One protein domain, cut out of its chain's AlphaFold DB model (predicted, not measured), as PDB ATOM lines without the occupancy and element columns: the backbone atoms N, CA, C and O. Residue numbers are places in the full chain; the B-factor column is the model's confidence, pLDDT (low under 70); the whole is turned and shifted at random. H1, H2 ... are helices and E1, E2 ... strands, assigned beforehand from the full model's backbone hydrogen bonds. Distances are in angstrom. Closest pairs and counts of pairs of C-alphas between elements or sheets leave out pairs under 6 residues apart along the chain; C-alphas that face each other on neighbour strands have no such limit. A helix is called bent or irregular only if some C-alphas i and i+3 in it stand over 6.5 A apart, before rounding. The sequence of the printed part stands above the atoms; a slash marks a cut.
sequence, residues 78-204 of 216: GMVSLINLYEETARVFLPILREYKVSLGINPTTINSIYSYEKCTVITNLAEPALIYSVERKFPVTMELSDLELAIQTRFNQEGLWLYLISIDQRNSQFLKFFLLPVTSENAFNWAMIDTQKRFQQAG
ATOM      1  N   GLY A  78      39.087 -23.473 -58.508       54.22
ATOM      2  CA  GLY A  78      39.055 -24.921 -58.287       54.22
ATOM      3  C   GLY A  78      38.948 -25.345 -56.814       54.22
ATOM      4  O   GLY A  78      38.284 -26.328 -56.511       54.22
ATOM      5  N   MET A  79      39.537 -24.601 -55.878       55.59
ATOM      6  CA  MET A  79      39.460 -24.877 -54.439       55.59
ATOM      7  C   MET A  79      38.100 -24.472 -53.852       55.59
ATOM      8  O   MET A  79      37.581 -25.189 -53.003       55.59
ATOM      9  N   VAL A  80      37.485 -23.393 -54.358       62.78
ATOM     10  CA  VAL A  80      36.100 -23.007 -54.015       62.78
ATOM     11  C   VAL A  80      35.122 -24.095 -54.467       62.78
ATOM     12  O   VAL A  80      34.281 -24.539 -53.691       62.78
ATOM     13  N   SER A  81      35.273 -24.574 -55.705       66.25
ATOM     14  CA  SER A  81      34.453 -25.657 -56.265       66.25
ATOM     15  C   SER A  81      34.552 -26.949 -55.442       66.25
ATOM     16  O   SER A  81      33.544 -27.585 -55.146       66.25
ATOM     17  N   LEU A  82      35.759 -27.305 -54.994       64.38
ATOM     18  CA  LEU A  82      35.983 -28.505 -54.186       64.38
ATOM     19  C   LEU A  82      35.450 -28.382 -52.755       64.38
ATOM     20  O   LEU A  82      34.954 -29.369 -52.217       64.38
ATOM     21  N   ILE A  83      35.524 -27.199 -52.141       66.94
ATOM     22  CA  ILE A  83      34.914 -26.942 -50.827       66.94
ATOM     23  C   ILE A  83      33.390 -27.028 -50.929       66.94
ATOM     24  O   ILE A  83      32.770 -27.695 -50.107       66.94
ATOM     25  N   ASN A  84      32.793 -26.452 -51.974       74.25
ATOM     26  CA  ASN A  84      31.353 -26.562 -52.212       74.25
ATOM     27  C   ASN A  84      30.935 -28.022 -52.426       74.25
ATOM     28  O   ASN A  84      29.998 -28.492 -51.785       74.25
ATOM     29  N   LEU A  85      31.681 -28.771 -53.248       73.62
ATOM     30  CA  LEU A  85      31.445 -30.201 -53.440       73.62
ATOM     31  C   LEU A  85      31.553 -30.959 -52.112       73.62
ATOM     32  O   LEU A  85      30.764 -31.863 -51.850       73.62
ATOM     33  N   TYR A  86      32.501 -30.587 -51.254       72.06
ATOM     34  CA  TYR A  86      32.656 -31.175 -49.929       72.06
ATOM     35  C   TYR A  86      31.436 -30.906 -49.038       72.06
ATOM     36  O   TYR A  86      30.873 -31.832 -48.459       72.06
ATOM     37  N   GLU A  87      30.974 -29.661 -48.952       74.38
ATOM     38  CA  GLU A  87      29.798 -29.301 -48.154       74.38
ATOM     39  C   GLU A  87      28.518 -29.987 -48.659       74.38
ATOM     40  O   GLU A  87      27.742 -30.526 -47.861       74.38
ATOM     41  N   GLU A  88      28.321 -30.048 -49.976       77.00
ATOM     42  CA  GLU A  88      27.202 -30.757 -50.606       77.00
ATOM     43  C   GLU A  88      27.261 -32.263 -50.342       77.00
ATOM     44  O   GLU A  88      26.260 -32.880 -49.964       77.00
ATOM     45  N   THR A  89      28.453 -32.851 -50.452       77.50
ATOM     46  CA  THR A  89      28.677 -34.261 -50.129       77.50
ATOM     47  C   THR A  89      28.347 -34.528 -48.668       77.50
ATOM     48  O   THR A  89      27.581 -35.441 -48.375       77.50
ATOM     49  N   ALA A  90      28.863 -33.719 -47.738       77.06
ATOM     50  CA  ALA A  90      28.603 -33.862 -46.311       77.06
ATOM     51  C   ALA A  90      27.103 -33.760 -45.993       77.06
ATOM     52  O   ALA A  90      26.593 -34.540 -45.186       77.06
ATOM     53  N   ARG A  91      26.379 -32.849 -46.660       78.19
ATOM     54  CA  ARG A  91      24.925 -32.684 -46.511       78.19
ATOM     55  C   ARG A  91      24.152 -33.954 -46.869       78.19
ATOM     56  O   ARG A  91      23.176 -34.262 -46.190       78.19
ATOM     57  N   VAL A  92      24.566 -34.675 -47.908       79.06
ATOM     58  CA  VAL A  92      23.889 -35.902 -48.363       79.06
ATOM     59  C   VAL A  92      24.382 -37.135 -47.612       79.06
ATOM     60  O   VAL A  92      23.605 -38.029 -47.282       79.06
ATOM     61  N   PHE A  93      25.667 -37.159 -47.285       80.56
ATOM     62  CA  PHE A  93      26.342 -38.279 -46.652       80.56
ATOM     63  C   PHE A  93      26.000 -38.413 -45.160       80.56
ATOM     64  O   PHE A  93      25.772 -39.514 -44.657       80.56
ATOM     65  N   LEU A  94      25.900 -37.292 -44.439       82.56
ATOM     66  CA  LEU A  94      25.650 -37.278 -42.998       82.56
ATOM     67  C   LEU A  94      24.293 -37.889 -42.582       82.56
ATOM     68  O   LEU A  94      24.274 -38.634 -41.598       82.56
ATOM     69  N   PRO A  95      23.163 -37.617 -43.269       82.50
ATOM     70  CA  PRO A  95      21.888 -38.277 -42.992       82.50
ATOM     71  C   PRO A  95      21.968 -39.801 -43.085       82.50
ATOM     72  O   PRO A  95      21.515 -40.478 -42.168       82.50
ATOM     73  N   ILE A  96      22.634 -40.331 -44.115       83.06
ATOM     74  CA  ILE A  96      22.809 -41.778 -44.298       83.06
ATOM     75  C   ILE A  96      23.562 -42.352 -43.095       83.06
ATOM     76  O   ILE A  96      23.100 -43.273 -42.429       83.06
ATOM     77  N   LEU A  97      24.683 -41.740 -42.713       85.62
ATOM     78  CA  LEU A  97      25.434 -42.181 -41.535       85.62
ATOM     79  C   LEU A  97      24.622 -42.112 -40.234       85.62
ATOM     80  O   LEU A  97      24.839 -42.917 -39.331       85.62
ATOM     81  N   ARG A  98      23.689 -41.160 -40.115       84.00
ATOM     82  CA  ARG A  98      22.777 -41.056 -38.966       84.00
ATOM     83  C   ARG A  98      21.746 -42.178 -38.938       84.00
ATOM     84  O   ARG A  98      21.449 -42.653 -37.843       84.00
ATOM     85  N   GLU A  99      21.240 -42.599 -40.092       84.44
ATOM     86  CA  GLU A  99      20.322 -43.738 -40.220       84.44
ATOM     87  C   GLU A  99      21.004 -45.037 -39.774       84.44
ATOM     88  O   GLU A  99      20.458 -45.781 -38.961       84.44
ATOM     89  N   TYR A 100      22.252 -45.251 -40.198       82.62
ATOM     90  CA  TYR A 100      23.018 -46.462 -39.884       82.62
ATOM     91  C   TYR A 100      23.894 -46.351 -38.625       82.62
ATOM     92  O   TYR A 100      24.700 -47.241 -38.354       82.62
ATOM     93  N   LYS A 101      23.749 -45.288 -37.816       84.06
ATOM     94  CA  LYS A 101      24.690 -44.967 -36.722       84.06
ATOM     95  C   LYS A 101      24.906 -46.107 -35.722       84.06
ATOM     96  O   LYS A 101      26.021 -46.308 -35.251       84.06
ATOM     97  N   VAL A 102      23.841 -46.850 -35.409       81.56
ATOM     98  CA  VAL A 102      23.875 -47.959 -34.444       81.56
ATOM     99  C   VAL A 102      24.625 -49.145 -35.044       81.56
ATOM    100  O   VAL A 102      25.579 -49.623 -34.441       81.56
ATOM    101  N   SER A 103      24.250 -49.552 -36.258       81.81
ATOM    102  CA  SER A 103      24.849 -50.682 -36.981       81.81
ATOM    103  C   SER A 103      26.311 -50.451 -37.368       81.81
ATOM    104  O   SER A 103      27.096 -51.390 -37.486       81.81
ATOM    105  N   LEU A 104      26.688 -49.188 -37.558       80.31
ATOM    106  CA  LEU A 104      28.064 -48.783 -37.828       80.31
ATOM    107  C   LEU A 104      28.870 -48.517 -36.555       80.31
ATOM    108  O   LEU A 104      30.081 -48.323 -36.638       80.31
ATOM    109  N   GLY A 105      28.221 -48.495 -35.387       78.81
ATOM    110  CA  GLY A 105      28.876 -48.186 -34.124       78.81
ATOM    111  C   GLY A 105      29.510 -46.795 -34.112       78.81
ATOM    112  O   GLY A 105      30.548 -46.608 -33.481       78.81
ATOM    113  N   ILE A 106      28.929 -45.826 -34.821       81.25
ATOM    114  CA  ILE A 106      29.465 -44.467 -34.987       81.25
ATOM    115  C   ILE A 106      28.604 -43.436 -34.260       81.25
ATOM    116  O   ILE A 106      27.408 -43.628 -34.047       81.25
ATOM    117  N   ASN A 107      29.203 -42.289 -33.934       73.88
ATOM    118  CA  ASN A 107      28.451 -41.099 -33.548       73.88
ATOM    119  C   ASN A 107      28.681 -39.981 -34.580       73.88
ATOM    120  O   ASN A 107      29.676 -39.262 -34.487       73.88
ATOM    121  N   PRO A 108      27.792 -39.811 -35.574       63.28
ATOM    122  CA  PRO A 108      27.963 -38.840 -36.652       63.28
ATOM    123  C   PRO A 108      27.567 -37.419 -36.197       63.28
ATOM    124  O   PRO A 108      26.810 -36.717 -36.867       63.28
ATOM    125  N   THR A 109      28.019 -36.991 -35.014       56.84
ATOM    126  CA  THR A 109      27.818 -35.624 -34.496       56.84
ATOM    127  C   THR A 109      28.772 -34.626 -35.135       56.84
ATOM    128  O   THR A 109      28.423 -33.461 -35.292       56.84
ATOM    129  N   THR A 110      29.942 -35.100 -35.548       52.19
ATOM    130  CA  THR A 110      30.996 -34.330 -36.203       52.19
ATOM    131  C   THR A 110      31.652 -35.250 -37.217       52.19
ATOM    132  O   THR A 110      32.352 -36.191 -36.843       52.19
ATOM    133  N   ILE A 111      31.418 -35.013 -38.509       53.28
ATOM    134  CA  ILE A 111      32.359 -35.499 -39.516       53.28
ATOM    135  C   ILE A 111      33.649 -34.753 -39.193       53.28
ATOM    136  O   ILE A 111      33.705 -33.535 -39.366       53.28
ATOM    137  N   ASN A 112      34.663 -35.455 -38.678       50.66
ATOM    138  CA  ASN A 112      36.005 -34.895 -38.576       50.66
ATOM    139  C   ASN A 112      36.569 -34.882 -39.992       50.66
ATOM    140  O   ASN A 112      37.286 -35.765 -40.456       50.66
ATOM    141  N   SER A 113      36.107 -33.862 -40.688       47.91
ATOM    142  CA  SER A 113      36.417 -33.450 -42.030       47.91
ATOM    143  C   SER A 113      37.803 -32.813 -41.988       47.91
ATOM    144  O   SER A 113      37.959 -31.598 -42.097       47.91
ATOM    145  N   ILE A 114      38.845 -33.613 -41.755       48.03
ATOM    146  CA  ILE A 114      40.165 -33.173 -42.194       48.03
ATOM    147  C   ILE A 114      40.056 -33.228 -43.708       48.03
ATOM    148  O   ILE A 114      39.953 -34.317 -44.268       48.03
ATOM    149  N   TYR A 115      39.987 -32.064 -44.348       48.12
ATOM    150  CA  TYR A 115      40.202 -31.933 -45.781       48.12
ATOM    151  C   TYR A 115      41.487 -32.703 -46.118       48.12
ATOM    152  O   TYR A 115      42.588 -32.223 -45.861       48.12
ATOM    153  N   SER A 116      41.349 -33.941 -46.593       49.44
ATOM    154  CA  SER A 116      42.473 -34.752 -47.043       49.44
ATOM    155  C   SER A 116      42.325 -34.886 -48.542       49.44
ATOM    156  O   SER A 116      41.567 -35.716 -49.038       49.44
ATOM    157  N   TYR A 117      43.001 -33.982 -49.248       54.19
ATOM    158  CA  TYR A 117      43.205 -34.044 -50.688       54.19
ATOM    159  C   TYR A 117      44.257 -35.122 -50.971       54.19
ATOM    160  O   TYR A 117      45.411 -34.839 -51.295       54.19
ATOM    161  N   GLU A 118      43.886 -36.381 -50.767       58.56
ATOM    162  CA  GLU A 118      44.733 -37.504 -51.139       58.56
ATOM    163  C   GLU A 118      44.384 -37.923 -52.564       58.56
ATOM    164  O   GLU A 118      43.226 -38.154 -52.912       58.56
ATOM    165  N   LYS A 119      45.402 -38.010 -53.418       57.97
ATOM    166  CA  LYS A 119      45.244 -38.633 -54.731       57.97
ATOM    167  C   LYS A 119      45.070 -40.134 -54.543       57.97
ATOM    168  O   LYS A 119      45.767 -40.725 -53.719       57.97
ATOM    169  N   CYS A 120      44.223 -40.761 -55.354       58.16
ATOM    170  CA  CYS A 120      43.995 -42.211 -55.370       58.16
ATOM    171  C   CYS A 120      45.186 -43.026 -55.911       58.16
ATOM    172  O   CYS A 120      45.025 -43.910 -56.744       58.16
ATOM    173  N   THR A 121      46.401 -42.790 -55.416       55.97
ATOM    174  CA  THR A 121      47.643 -43.391 -55.935       55.97
ATOM    175  C   THR A 121      47.715 -44.911 -55.782       55.97
ATOM    176  O   THR A 121      48.503 -45.557 -56.467       55.97
ATOM    177  N   VAL A 122      46.893 -45.488 -54.902       57.00
ATOM    178  CA  VAL A 122      46.804 -46.937 -54.665       57.00
ATOM    179  C   VAL A 122      46.049 -47.654 -55.794       57.00
ATOM    180  O   VAL A 122      46.210 -48.859 -55.977       57.00
ATOM    181  N   ILE A 123      45.238 -46.931 -56.574       63.88
ATOM    182  CA  ILE A 123      44.437 -47.492 -57.662       63.88
ATOM    183  C   ILE A 123      45.161 -47.251 -58.985       63.88
ATOM    184  O   ILE A 123      45.321 -46.116 -59.436       63.88
ATOM    185  N   THR A 124      45.588 -48.337 -59.630       57.03
ATOM    186  CA  THR A 124      46.257 -48.286 -60.935       57.03
ATOM    187  C   THR A 124      45.406 -47.496 -61.938       57.03
ATOM    188  O   THR A 124      44.245 -47.834 -62.161       57.03
ATOM    189  N   ASN A 125      46.000 -46.468 -62.554       62.31
ATOM    190  CA  ASN A 125      45.395 -45.554 -63.538       62.31
ATOM    191  C   ASN A 125      44.402 -44.497 -63.005       62.31
ATOM    192  O   ASN A 125      43.791 -43.800 -63.814       62.31
ATOM    193  N   LEU A 126      44.282 -44.298 -61.686       68.25
ATOM    194  CA  LEU A 126      43.442 -43.240 -61.108       68.25
ATOM    195  C   LEU A 126      44.283 -42.240 -60.293       68.25
ATOM    196  O   LEU A 126      44.500 -42.407 -59.103       68.25
ATOM    197  N   ALA A 127      44.754 -41.165 -60.932       67.75
ATOM    198  CA  ALA A 127      45.538 -40.104 -60.273       67.75
ATOM    199  C   ALA A 127      44.680 -38.934 -59.742       67.75
ATOM    200  O   ALA A 127      45.210 -37.865 -59.423       67.75
ATOM    201  N   GLU A 128      43.366 -39.141 -59.676       72.44
ATOM    202  CA  GLU A 128      42.372 -38.137 -59.303       72.44
ATOM    203  C   GLU A 128      42.328 -37.923 -57.783       72.44
ATOM    204  O   GLU A 128      42.646 -38.845 -57.018       72.44
ATOM    205  N   PRO A 129      41.965 -36.714 -57.323       73.12
ATOM    206  CA  PRO A 129      41.789 -36.451 -55.904       73.12
ATOM    207  C   PRO A 129      40.546 -37.159 -55.370       73.12
ATOM    208  O   PRO A 129      39.485 -37.086 -55.980       73.12
ATOM    209  N   ALA A 130      40.661 -37.805 -54.212       76.69
ATOM    210  CA  ALA A 130      39.518 -38.320 -53.470       76.69
ATOM    211  C   ALA A 130      39.215 -37.450 -52.253       76.69
ATOM    212  O   ALA A 130      40.108 -36.914 -51.600       76.69
ATOM    213  N   LEU A 131      37.930 -37.351 -51.931       78.81
ATOM    214  CA  LEU A 131      37.451 -36.794 -50.678       78.81
ATOM    215  C   LEU A 131      37.423 -37.914 -49.639       78.81
ATOM    216  O   LEU A 131      36.765 -38.939 -49.834       78.81
ATOM    217  N   ILE A 132      38.119 -37.714 -48.523       79.31
ATOM    218  CA  ILE A 132      38.139 -38.677 -47.422       79.31
ATOM    219  C   ILE A 132      37.265 -38.159 -46.287       79.31
ATOM    220  O   ILE A 132      37.519 -37.101 -45.710       79.31
ATOM    221  N   TYR A 133      36.258 -38.946 -45.931       80.81
ATOM    222  CA  TYR A 133      35.404 -38.693 -44.778       80.81
ATOM    223  C   TYR A 133      35.771 -39.659 -43.663       80.81
ATOM    224  O   TYR A 133      35.761 -40.869 -43.864       80.81
ATOM    225  N   SER A 134      36.097 -39.132 -42.484       80.88
ATOM    226  CA  SER A 134      36.413 -39.942 -41.306       80.88
ATOM    227  C   SER A 134      35.356 -39.739 -40.230       80.88
ATOM    228  O   SER A 134      35.035 -38.608 -39.861       80.88
ATOM    229  N   VAL A 135      34.834 -40.844 -39.707       81.12
ATOM    230  CA  VAL A 135      33.853 -40.837 -38.621       81.12
ATOM    231  C   VAL A 135      34.405 -41.619 -37.446       81.12
ATOM    232  O   VAL A 135      34.936 -42.716 -37.614       81.12
ATOM    233  N   GLU A 136      34.292 -41.046 -36.251       81.25
ATOM    234  CA  GLU A 136      34.725 -41.715 -35.031       81.25
ATOM    235  C   GLU A 136      33.852 -42.943 -34.749       81.25
ATOM    236  O   GLU A 136      32.616 -42.880 -34.745       81.25
ATOM    237  N   ARG A 137      34.523 -44.060 -34.481       80.81
ATOM    238  CA  ARG A 137      33.910 -45.342 -34.176       80.81
ATOM    239  C   ARG A 137      33.931 -45.586 -32.669       80.81
ATOM    240  O   ARG A 137      34.981 -45.563 -32.035       80.81
ATOM    241  N   LYS A 138      32.754 -45.834 -32.101       82.44
ATOM    242  CA  LYS A 138      32.537 -46.196 -30.692       82.44
ATOM    243  C   LYS A 138      32.431 -47.708 -30.499       82.44
ATOM    244  O   LYS A 138      32.874 -48.212 -29.473       82.44
ATOM    245  N   PHE A 139      31.894 -48.424 -31.488       80.56
ATOM    246  CA  PHE A 139      31.706 -49.876 -31.451       80.56
ATOM    247  C   PHE A 139      32.088 -50.522 -32.791       80.56
ATOM    248  O   PHE A 139      32.080 -49.837 -33.812       80.56
ATOM    249  N   PRO A 140      32.436 -51.821 -32.821       78.19
ATOM    250  CA  PRO A 140      32.661 -52.538 -34.075       78.19
ATOM    251  C   PRO A 140      31.438 -52.470 -34.998       78.19
ATOM    252  O   PRO A 140      30.304 -52.426 -34.524       78.19
ATOM    253  N   VAL A 141      31.676 -52.495 -36.311       78.88
ATOM    254  CA  VAL A 141      30.607 -52.542 -37.318       78.88
ATOM    255  C   VAL A 141      29.899 -53.894 -37.234       78.88
ATOM    256  O   VAL A 141      30.557 -54.934 -37.227       78.88
ATOM    257  N   THR A 142      28.569 -53.881 -37.177       79.69
ATOM    258  CA  THR A 142      27.743 -55.096 -37.069       79.69
ATOM    259  C   THR A 142      26.947 -55.403 -38.336       79.69
ATOM    260  O   THR A 142      26.261 -56.419 -38.379       79.69
ATOM    261  N   MET A 143      26.999 -54.531 -39.346       80.50
ATOM    262  CA  MET A 143      26.325 -54.721 -40.634       80.50
ATOM    263  C   MET A 143      27.298 -55.063 -41.759       80.50
ATOM    264  O   MET A 143      28.489 -54.755 -41.688       80.50
ATOM    265  N   GLU A 144      26.767 -55.648 -42.830       81.12
ATOM    266  CA  GLU A 144      27.504 -55.805 -44.075       81.12
ATOM    267  C   GLU A 144      27.719 -54.429 -44.725       81.12
ATOM    268  O   GLU A 144      26.784 -53.642 -44.886       81.12
ATOM    269  N   LEU A 145      28.966 -54.110 -45.079       83.12
ATOM    270  CA  LEU A 145      29.302 -52.807 -45.659       83.12
ATOM    271  C   LEU A 145      28.763 -52.642 -47.087       83.12
ATOM    272  O   LEU A 145      28.557 -51.511 -47.511       83.12
ATOM    273  N   SER A 146      28.484 -53.736 -47.797       80.62
ATOM    274  CA  SER A 146      27.937 -53.724 -49.161       80.62
ATOM    275  C   SER A 146      26.577 -53.014 -49.239       80.62
ATOM    276  O   SER A 146      26.354 -52.206 -50.141       80.62
ATOM    277  N   ASP A 147      25.696 -53.239 -48.260       78.62
ATOM    278  CA  ASP A 147      24.391 -52.574 -48.175       78.62
ATOM    279  C   ASP A 147      24.546 -51.066 -47.920       78.62
ATOM    280  O   ASP A 147      23.824 -50.251 -48.499       78.62
ATOM    281  N   LEU A 148      25.524 -50.679 -47.092       83.75
ATOM    282  CA  LEU A 148      25.844 -49.273 -46.853       83.75
ATOM    283  C   LEU A 148      26.427 -48.613 -48.108       83.75
ATOM    284  O   LEU A 148      26.041 -47.493 -48.441       83.75
ATOM    285  N   GLU A 149      27.332 -49.293 -48.812       86.50
ATOM    286  CA  GLU A 149      27.902 -48.799 -50.066       86.50
ATOM    287  C   GLU A 149      26.809 -48.536 -51.105       86.50
ATOM    288  O   GLU A 149      26.778 -47.467 -51.722       86.50
ATOM    289  N   LEU A 150      25.866 -49.473 -51.245       83.62
ATOM    290  CA  LEU A 150      24.734 -49.339 -52.154       83.62
ATOM    291  C   LEU A 150      23.815 -48.180 -51.750       83.62
ATOM    292  O   LEU A 150      23.399 -47.408 -52.617       83.62
ATOM    293  N   ALA A 151      23.512 -48.029 -50.457       84.69
ATOM    294  CA  ALA A 151      22.686 -46.935 -49.951       84.69
ATOM    295  C   ALA A 151      23.327 -45.567 -50.235       84.69
ATOM    296  O   ALA A 151      22.661 -44.662 -50.744       84.69
ATOM    297  N   ILE A 152      24.634 -45.437 -49.983       88.44
ATOM    298  CA  ILE A 152      25.404 -44.219 -50.262       88.44
ATOM    299  C   ILE A 152      25.392 -43.902 -51.760       88.44
ATOM    300  O   ILE A 152      25.016 -42.794 -52.145       88.44
ATOM    301  N   GLN A 153      25.743 -44.870 -52.612       88.00
ATOM    302  CA  GLN A 153      25.809 -44.638 -54.055       88.00
ATOM    303  C   GLN A 153      24.431 -44.322 -54.650       88.00
ATOM    304  O   GLN A 153      24.306 -43.446 -55.505       88.00
ATOM    305  N   THR A 154      23.376 -44.989 -54.171       86.25
ATOM    306  CA  THR A 154      21.996 -44.710 -54.592       86.25
ATOM    307  C   THR A 154      21.600 -43.282 -54.236       86.25
ATOM    308  O   THR A 154      21.013 -42.589 -55.066       86.25
ATOM    309  N   ARG A 155      21.952 -42.811 -53.033       86.38
ATOM    310  CA  ARG A 155      21.642 -41.446 -52.602       86.38
ATOM    311  C   ARG A 155      22.397 -40.397 -53.414       86.38
ATOM    312  O   ARG A 155      21.787 -39.411 -53.809       86.38
ATOM    313  N   PHE A 156      23.678 -40.618 -53.715       87.56
ATOM    314  CA  PHE A 156      24.433 -39.721 -54.596       87.56
ATOM    315  C   PHE A 156      23.782 -39.604 -55.974       87.56
ATOM    316  O   PHE A 156      23.569 -38.493 -56.449       87.56
ATOM    317  N   ASN A 157      23.358 -40.727 -56.560       84.56
ATOM    318  CA  ASN A 157      22.666 -40.722 -57.848       84.56
ATOM    319  C   ASN A 157      21.309 -39.991 -57.782       84.56
ATOM    320  O   ASN A 157      20.965 -39.263 -58.708       84.56
ATOM    321  N   GLN A 158      20.541 -40.164 -56.698       85.56
ATOM    322  CA  GLN A 158      19.247 -39.490 -56.495       85.56
ATOM    323  C   GLN A 158      19.386 -37.973 -56.343       85.56
ATOM    324  O   GLN A 158      18.565 -37.227 -56.870       85.56
ATOM    325  N   GLU A 159      20.413 -37.526 -55.624       83.38
ATOM    326  CA  GLU A 159      20.703 -36.106 -55.393       83.38
ATOM    327  C   GLU A 159      21.487 -35.476 -56.564       83.38
ATOM    328  O   GLU A 159      21.807 -34.291 -56.530       83.38
ATOM    329  N   GLY A 160      21.799 -36.250 -57.613       81.94
ATOM    330  CA  GLY A 160      22.546 -35.779 -58.783       81.94
ATOM    331  C   GLY A 160      24.009 -35.435 -58.488       81.94
ATOM    332  O   GLY A 160      24.625 -34.675 -59.236       81.94
ATOM    333  N   LEU A 161      24.569 -35.977 -57.405       82.88
ATOM    334  CA  LEU A 161      25.961 -35.768 -57.037       82.88
ATOM    335  C   LEU A 161      26.863 -36.649 -57.900       82.88
ATOM    336  O   LEU A 161      26.737 -37.874 -57.916       82.88
ATOM    337  N   TRP A 162      27.826 -36.022 -58.570       84.38
ATOM    338  CA  TRP A 162      28.843 -36.695 -59.380       84.38
ATOM    339  C   TRP A 162      29.941 -37.276 -58.482       84.38
ATOM    340  O   TRP A 162      31.098 -36.861 -58.527       84.38
ATOM    341  N   LEU A 163      29.555 -38.208 -57.612       86.75
ATOM    342  CA  LEU A 163      30.414 -38.828 -56.609       86.75
ATOM    343  C   LEU A 163      30.300 -40.346 -56.674       86.75
ATOM    344  O   LEU A 163      29.210 -40.908 -56.810       86.75
ATOM    345  N   TYR A 164      31.440 -41.008 -56.514       88.62
ATOM    346  CA  TYR A 164      31.525 -42.458 -56.457       88.62
ATOM    347  C   TYR A 164      32.186 -42.921 -55.161       88.62
ATOM    348  O   TYR A 164      33.282 -42.469 -54.830       88.62
ATOM    349  N   LEU A 165      31.549 -43.829 -54.421       89.00
ATOM    350  CA  LEU A 165      32.158 -44.422 -53.230       89.00
ATOM    351  C   LEU A 165      33.139 -45.529 -53.634       89.00
ATOM    352  O   LEU A 165      32.749 -46.645 -53.971       89.00
ATOM    353  N   ILE A 166      34.432 -45.218 -53.557       85.44
ATOM    354  CA  ILE A 166      35.511 -46.152 -53.881       85.44
ATOM    355  C   ILE A 166      35.518 -47.297 -52.873       85.44
ATOM    356  O   ILE A 166      35.477 -48.461 -53.259       85.44
ATOM    357  N   SER A 167      35.617 -46.978 -51.585       83.81
ATOM    358  CA  SER A 167      35.765 -47.985 -50.538       83.81
ATOM    359  C   SER A 167      35.470 -47.428 -49.152       83.81
ATOM    360  O   SER A 167      35.512 -46.216 -48.907       83.81
ATOM    361  N   ILE A 168      35.210 -48.355 -48.232       86.00
ATOM    362  CA  ILE A 168      35.088 -48.100 -46.802       86.00
ATOM    363  C   ILE A 168      36.244 -48.814 -46.092       86.00
ATOM    364  O   ILE A 168      36.309 -50.045 -46.065       86.00
ATOM    365  N   ASP A 169      37.175 -48.057 -45.511       83.25
ATOM    366  CA  ASP A 169      38.282 -48.616 -44.733       83.25
ATOM    367  C   ASP A 169      37.912 -48.699 -43.251       83.25
ATOM    368  O   ASP A 169      37.679 -47.694 -42.571       83.25
ATOM    369  N   GLN A 170      37.895 -49.935 -42.764       80.81
ATOM    370  CA  GLN A 170      37.584 -50.318 -41.390       80.81
ATOM    371  C   GLN A 170      38.804 -50.827 -40.602       80.81
ATOM    372  O   GLN A 170      38.654 -51.236 -39.447       80.81
ATOM    373  N   ARG A 171      40.008 -50.821 -41.203       74.56
ATOM    374  CA  ARG A 171      41.247 -51.314 -40.568       74.56
ATOM    375  C   ARG A 171      41.650 -50.469 -39.364       74.56
ATOM    376  O   ARG A 171      42.282 -50.978 -38.441       74.56
ATOM    377  N   ASN A 172      41.291 -49.187 -39.366       68.94
ATOM    378  CA  ASN A 172      41.499 -48.326 -38.214       68.94
ATOM    379  C   ASN A 172      40.439 -48.628 -37.146       68.94
ATOM    380  O   ASN A 172      39.236 -48.547 -37.396       68.94
ATOM    381  N   SER A 173      40.884 -48.978 -35.937       68.31
ATOM    382  CA  SER A 173      39.968 -49.373 -34.870       68.31
ATOM    383  C   SER A 173      39.115 -48.219 -34.324       68.31
ATOM    384  O   SER A 173      38.032 -48.469 -33.793       68.31
ATOM    385  N   GLN A 174      39.595 -46.982 -34.484       79.81
ATOM    386  CA  GLN A 174      39.018 -45.753 -33.937       79.81
ATOM    387  C   GLN A 174      38.207 -44.953 -34.962       79.81
ATOM    388  O   GLN A 174      37.353 -44.160 -34.574       79.81
ATOM    389  N   PHE A 175      38.452 -45.149 -36.262       80.69
ATOM    390  CA  PHE A 175      37.809 -44.374 -37.323       80.69
ATOM    391  C   PHE A 175      37.328 -45.260 -38.462       80.69
ATOM    392  O   PHE A 175      38.058 -46.127 -38.935       80.69
ATOM    393  N   LEU A 176      36.126 -44.972 -38.948       84.00
ATOM    394  CA  LEU A 176      35.630 -45.478 -40.220       84.00
ATOM    395  C   LEU A 176      35.930 -44.432 -41.297       84.00
ATOM    396  O   LEU A 176      35.505 -43.281 -41.160       84.00
ATOM    397  N   LYS A 177      36.692 -44.812 -42.327       85.62
ATOM    398  CA  LYS A 177      37.063 -43.910 -43.424       85.62
ATOM    399  C   LYS A 177      36.297 -44.260 -44.691       85.62
ATOM    400  O   LYS A 177      36.261 -45.420 -45.087       85.62
ATOM    401  N   PHE A 178      35.758 -43.248 -45.349       86.25
ATOM    402  CA  PHE A 178      35.045 -43.363 -46.612       86.25
ATOM    403  C   PHE A 178      35.815 -42.605 -47.682       86.25
ATOM    404  O   PHE A 178      36.100 -41.418 -47.512       86.25
ATOM    405  N   PHE A 179      36.154 -43.299 -48.765       84.88
ATOM    406  CA  PHE A 179      36.898 -42.744 -49.888       84.88
ATOM    407  C   PHE A 179      35.928 -42.440 -51.023       84.88
ATOM    408  O   PHE A 179      35.371 -43.354 -51.629       84.88
ATOM    409  N   LEU A 180      35.712 -41.158 -51.298       86.06
ATOM    410  CA  LEU A 180      34.787 -40.684 -52.320       86.06
ATOM    411  C   LEU A 180      35.565 -40.090 -53.491       86.06
ATOM    412  O   LEU A 180      36.417 -39.230 -53.295       86.06
ATOM    413  N   LEU A 181      35.257 -40.524 -54.706       86.62
ATOM    414  CA  LEU A 181      35.815 -40.003 -55.947       86.62
ATOM    415  C   LEU A 181      34.853 -38.978 -56.563       86.62
ATOM    416  O   LEU A 181      33.759 -39.367 -56.978       86.62
ATOM    417  N   PRO A 182      35.248 -37.704 -56.690       84.06
ATOM    418  CA  PRO A 182      34.616 -36.766 -57.608       84.06
ATOM    419  C   PRO A 182      34.731 -37.258 -59.053       84.06
ATOM    420  O   PRO A 182      35.827 -37.459 -59.574       84.06
ATOM    421  N   VAL A 183      33.595 -37.429 -59.723       84.38
ATOM    422  CA  VAL A 183      33.526 -37.812 -61.138       84.38
ATOM    423  C   VAL A 183      33.591 -36.548 -61.992       84.38
ATOM    424  O   VAL A 183      32.633 -36.155 -62.650       84.38
ATOM    425  N   THR A 184      34.733 -35.865 -61.929       78.94
ATOM    426  CA  THR A 184      34.972 -34.589 -62.624       78.94
ATOM    427  C   THR A 184      35.754 -34.749 -63.925       78.94
ATOM    428  O   THR A 184      35.925 -33.780 -64.659       78.94
ATOM    429  N   SER A 185      36.252 -35.953 -64.218       80.38
ATOM    430  CA  SER A 185      37.023 -36.261 -65.422       80.38
ATOM    431  C   SER A 185      36.495 -37.510 -66.124       80.38
ATOM    432  O   SER A 185      35.891 -38.393 -65.509       80.38
ATOM    433  N   GLU A 186      36.769 -37.611 -67.424       81.38
ATOM    434  CA  GLU A 186      36.446 -38.799 -68.222       81.38
ATOM    435  C   GLU A 186      37.151 -40.054 -67.680       81.38
ATOM    436  O   GLU A 186      36.584 -41.144 -67.682       81.38
ATOM    437  N   ASN A 187      38.363 -39.902 -67.136       81.88
ATOM    438  CA  ASN A 187      39.091 -41.006 -66.519       81.88
ATOM    439  C   ASN A 187      38.395 -41.505 -65.241       81.88
ATOM    440  O   ASN A 187      38.198 -42.709 -65.079       81.88
ATOM    441  N   ALA A 188      37.964 -40.589 -64.364       82.62
ATOM    442  CA  ALA A 188      37.192 -40.932 -63.170       82.62
ATOM    443  C   ALA A 188      35.873 -41.631 -63.533       82.62
ATOM    444  O   ALA A 188      35.514 -42.635 -62.919       82.62
ATOM    445  N   PHE A 189      35.185 -41.134 -64.565       85.19
ATOM    446  CA  PHE A 189      33.942 -41.717 -65.062       85.19
ATOM    447  C   PHE A 189      34.147 -43.139 -65.593       85.19
ATOM    448  O   PHE A 189      33.469 -44.070 -65.156       85.19
ATOM    449  N   ASN A 190      35.117 -43.329 -66.489       84.94
ATOM    450  CA  ASN A 190      35.425 -44.634 -67.068       84.94
ATOM    451  C   ASN A 190      35.827 -45.641 -65.987       84.94
ATOM    452  O   ASN A 190      35.375 -46.787 -66.007       84.94
ATOM    453  N   TRP A 191      36.624 -45.209 -65.009       85.94
ATOM    454  CA  TRP A 191      37.004 -46.053 -63.883       85.94
ATOM    455  C   TRP A 191      35.794 -46.457 -63.032       85.94
ATOM    456  O   TRP A 191      35.590 -47.648 -62.801       85.94
ATOM    457  N   ALA A 192      34.957 -45.495 -62.626       86.12
ATOM    458  CA  ALA A 192      33.765 -45.750 -61.812       86.12
ATOM    459  C   ALA A 192      32.776 -46.691 -62.519       86.12
ATOM    460  O   ALA A 192      32.196 -47.580 -61.891       86.12
ATOM    461  N   MET A 193      32.623 -46.555 -63.839       84.81
ATOM    462  CA  MET A 193      31.795 -47.446 -64.652       84.81
ATOM    463  C   MET A 193      32.338 -48.878 -64.686       84.81
ATOM    464  O   MET A 193      31.578 -49.826 -64.482       84.81
ATOM    465  N   ILE A 194      33.645 -49.047 -64.904       85.69
ATOM    466  CA  ILE A 194      34.296 -50.364 -64.898       85.69
ATOM    467  C   ILE A 194      34.175 -51.018 -63.519       85.69
ATOM    468  O   ILE A 194      33.868 -52.207 -63.428       85.69
ATOM    469  N   ASP A 195      34.413 -50.263 -62.447       83.75
ATOM    470  CA  ASP A 195      34.329 -50.780 -61.081       83.75
ATOM    471  C   ASP A 195      32.901 -51.209 -60.732       83.75
ATOM    472  O   ASP A 195      32.672 -52.323 -60.262       83.75
ATOM    473  N   THR A 196      31.913 -50.393 -61.100       81.19
ATOM    474  CA  THR A 196      30.491 -50.718 -60.946       81.19
ATOM    475  C   THR A 196      30.127 -52.017 -61.666       81.19
ATOM    476  O   THR A 196      29.508 -52.902 -61.076       81.19
ATOM    477  N   GLN A 197      30.555 -52.182 -62.921       80.50
ATOM    478  CA  GLN A 197      30.322 -53.415 -63.678       80.50
ATOM    479  C   GLN A 197      30.965 -54.634 -63.010       80.50
ATOM    480  O   GLN A 197      30.330 -55.686 -62.925       80.50
ATOM    481  N   LYS A 198      32.191 -54.499 -62.493       79.19
ATOM    482  CA  LYS A 198      32.866 -55.574 -61.751       79.19
ATOM    483  C   LYS A 198      32.104 -55.949 -60.485       79.19
ATOM    484  O   LYS A 198      31.917 -57.139 -60.242       79.19
ATOM    485  N   ARG A 199      31.614 -54.968 -59.718       71.88
ATOM    486  CA  ARG A 199      30.804 -55.218 -58.514       71.88
ATOM    487  C   ARG A 199      29.515 -55.968 -58.849       71.88
ATOM    488  O   ARG A 199      29.199 -56.941 -58.172       71.88
ATOM    489  N   PHE A 200      28.821 -55.606 -59.932       64.25
ATOM    490  CA  PHE A 200      27.638 -56.347 -60.394       64.25
ATOM    491  C   PHE A 200      27.959 -57.774 -60.857       64.25
ATOM    492  O   PHE A 200      27.186 -58.693 -60.597       64.25
ATOM    493  N   GLN A 201      29.098 -57.980 -61.519       65.69
ATOM    494  CA  GLN A 201      29.526 -59.310 -61.967       65.69
ATOM    495  C   GLN A 201      29.952 -60.216 -60.805       65.69
ATOM    496  O   GLN A 201      29.723 -61.421 -60.858       65.69
ATOM    497  N   GLN A 202      30.552 -59.649 -59.756       60.03
ATOM    498  CA  GLN A 202      30.991 -60.383 -58.567       60.03
ATOM    499  C   GLN A 202      29.861 -60.635 -57.562       60.03
ATOM    500  O   GLN A 202      29.903 -61.642 -56.861       60.03
ATOM    501  N   ALA A 203      28.848 -59.765 -57.504       56.59
ATOM    502  CA  ALA A 203      27.725 -59.916 -56.581       56.59
ATOM    503  C   ALA A 203      26.815 -61.110 -56.914       56.59
ATOM    504  O   ALA A 203      26.152 -61.617 -56.013       56.59
ATOM    505  N   GLY A 204      26.798 -61.570 -58.175       44.97
ATOM    506  CA  GLY A 204      25.922 -62.646 -58.643       44.97
ATOM    507  C   GLY A 204      24.428 -62.361 -58.401       44.97
ATOM    508  O   GLY A 204      24.044 -61.441 -57.677       44.97
TER     509      GLY A 204
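Overview. This is residues 78 to 204 of the 216 residues of an uncharacterized protein of Clostridium indicum (UniProt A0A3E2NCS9). A small, strongly twisted sheet of three long strands, E2, E4 and E3, with short E1 at the edge beside E2, is covered by three helices: H1 crosses slantwise over E2 and E4, H2 runs along edge strand E3, and H3 lies slantwise over E4 and E3. H1 packs on H2 through residues 92 to 96, while H3 stays apart from both. The printed part has 127 residues, in the order H1 E1 E2 H2 E3 E4 H3; the sheet order is E1 E2 E4 E3, with E2, E4 and E3 antiparallel and E1 meeting E2 only at a point. The class is mixed, helices and strands, and the whole is compact, with a radius of gyration of the C-alphas of 14.2 A and spans of 41 by 38 by 28 A.

Along the chain. Find C-alpha 78 at (39.055, -24.921, -58.287); from there H1, residues 78 to 99, runs 32.1 A, with a kink of 26 degrees near residue 92. H1 is neither bent nor irregular, but only just: C-alphas 92 and 95 are 6.2 A apart. Next come E1, residues 117 to 119, and E2, residues 129 to 136, 22.7 A long. H2, residues 145 to 158, begins at C-alpha 145 at (29.302, -52.807, -45.659) and runs 19.9 A. E3 is residues 163 to 169, 17.3 A, and E4 residues 175 to 182, 21.9 A. H3, residues 186 to 203, runs 25.6 A to C-alpha 203 at (27.725, -59.916, -56.581).

Arrangement. Look first at inner strands E2 and E4, antiparallel at 156 degrees: N 131 and O 180 are 2.8 A apart, within hydrogen-bond range. E3 and E4 form a hairpin, with N 166 and O 179 at 2.8 A. E1 meets E2 only at a point, where C-alphas 119 and 129 face each other at 4.3 A. H1 is on the sheet at a height of 7.8 A; its closest C-alpha pair with E2 is Tyr 86 and Leu 131, 7.4 A. H2, at a height of 9.3 A, stands at 17 degrees to E3 on the local plane; their closest C-alphas are those of Phe 156 and Leu 163, 6.4 A. H1 and H2 touch, closest at the C-alphas of Ile 96 and Ile 152, 6.9 A, at a steep tilt of 55 degrees, opposite ways. H3, at a height of 9.7 A, comes closest to E3 at the C-alphas of Tyr 164 and Ala 192, 6.7 A. Every O i to N i+4 pair is within hydrogen-bond range in H2 and H3, and 16 of 18 in H1.

Size, cuts and confidence. The C-alphas farthest apart are those of Val 80 and Gly 204, 41.2 A. The printed part has no cut. The link from H1 to E1, residues 100 to 116, is long. The mean pLDDT of the printed part is 75.8; look for values under 70 at residues 78 to 83, 108 to 127, 172 to 173 and 200 to 204.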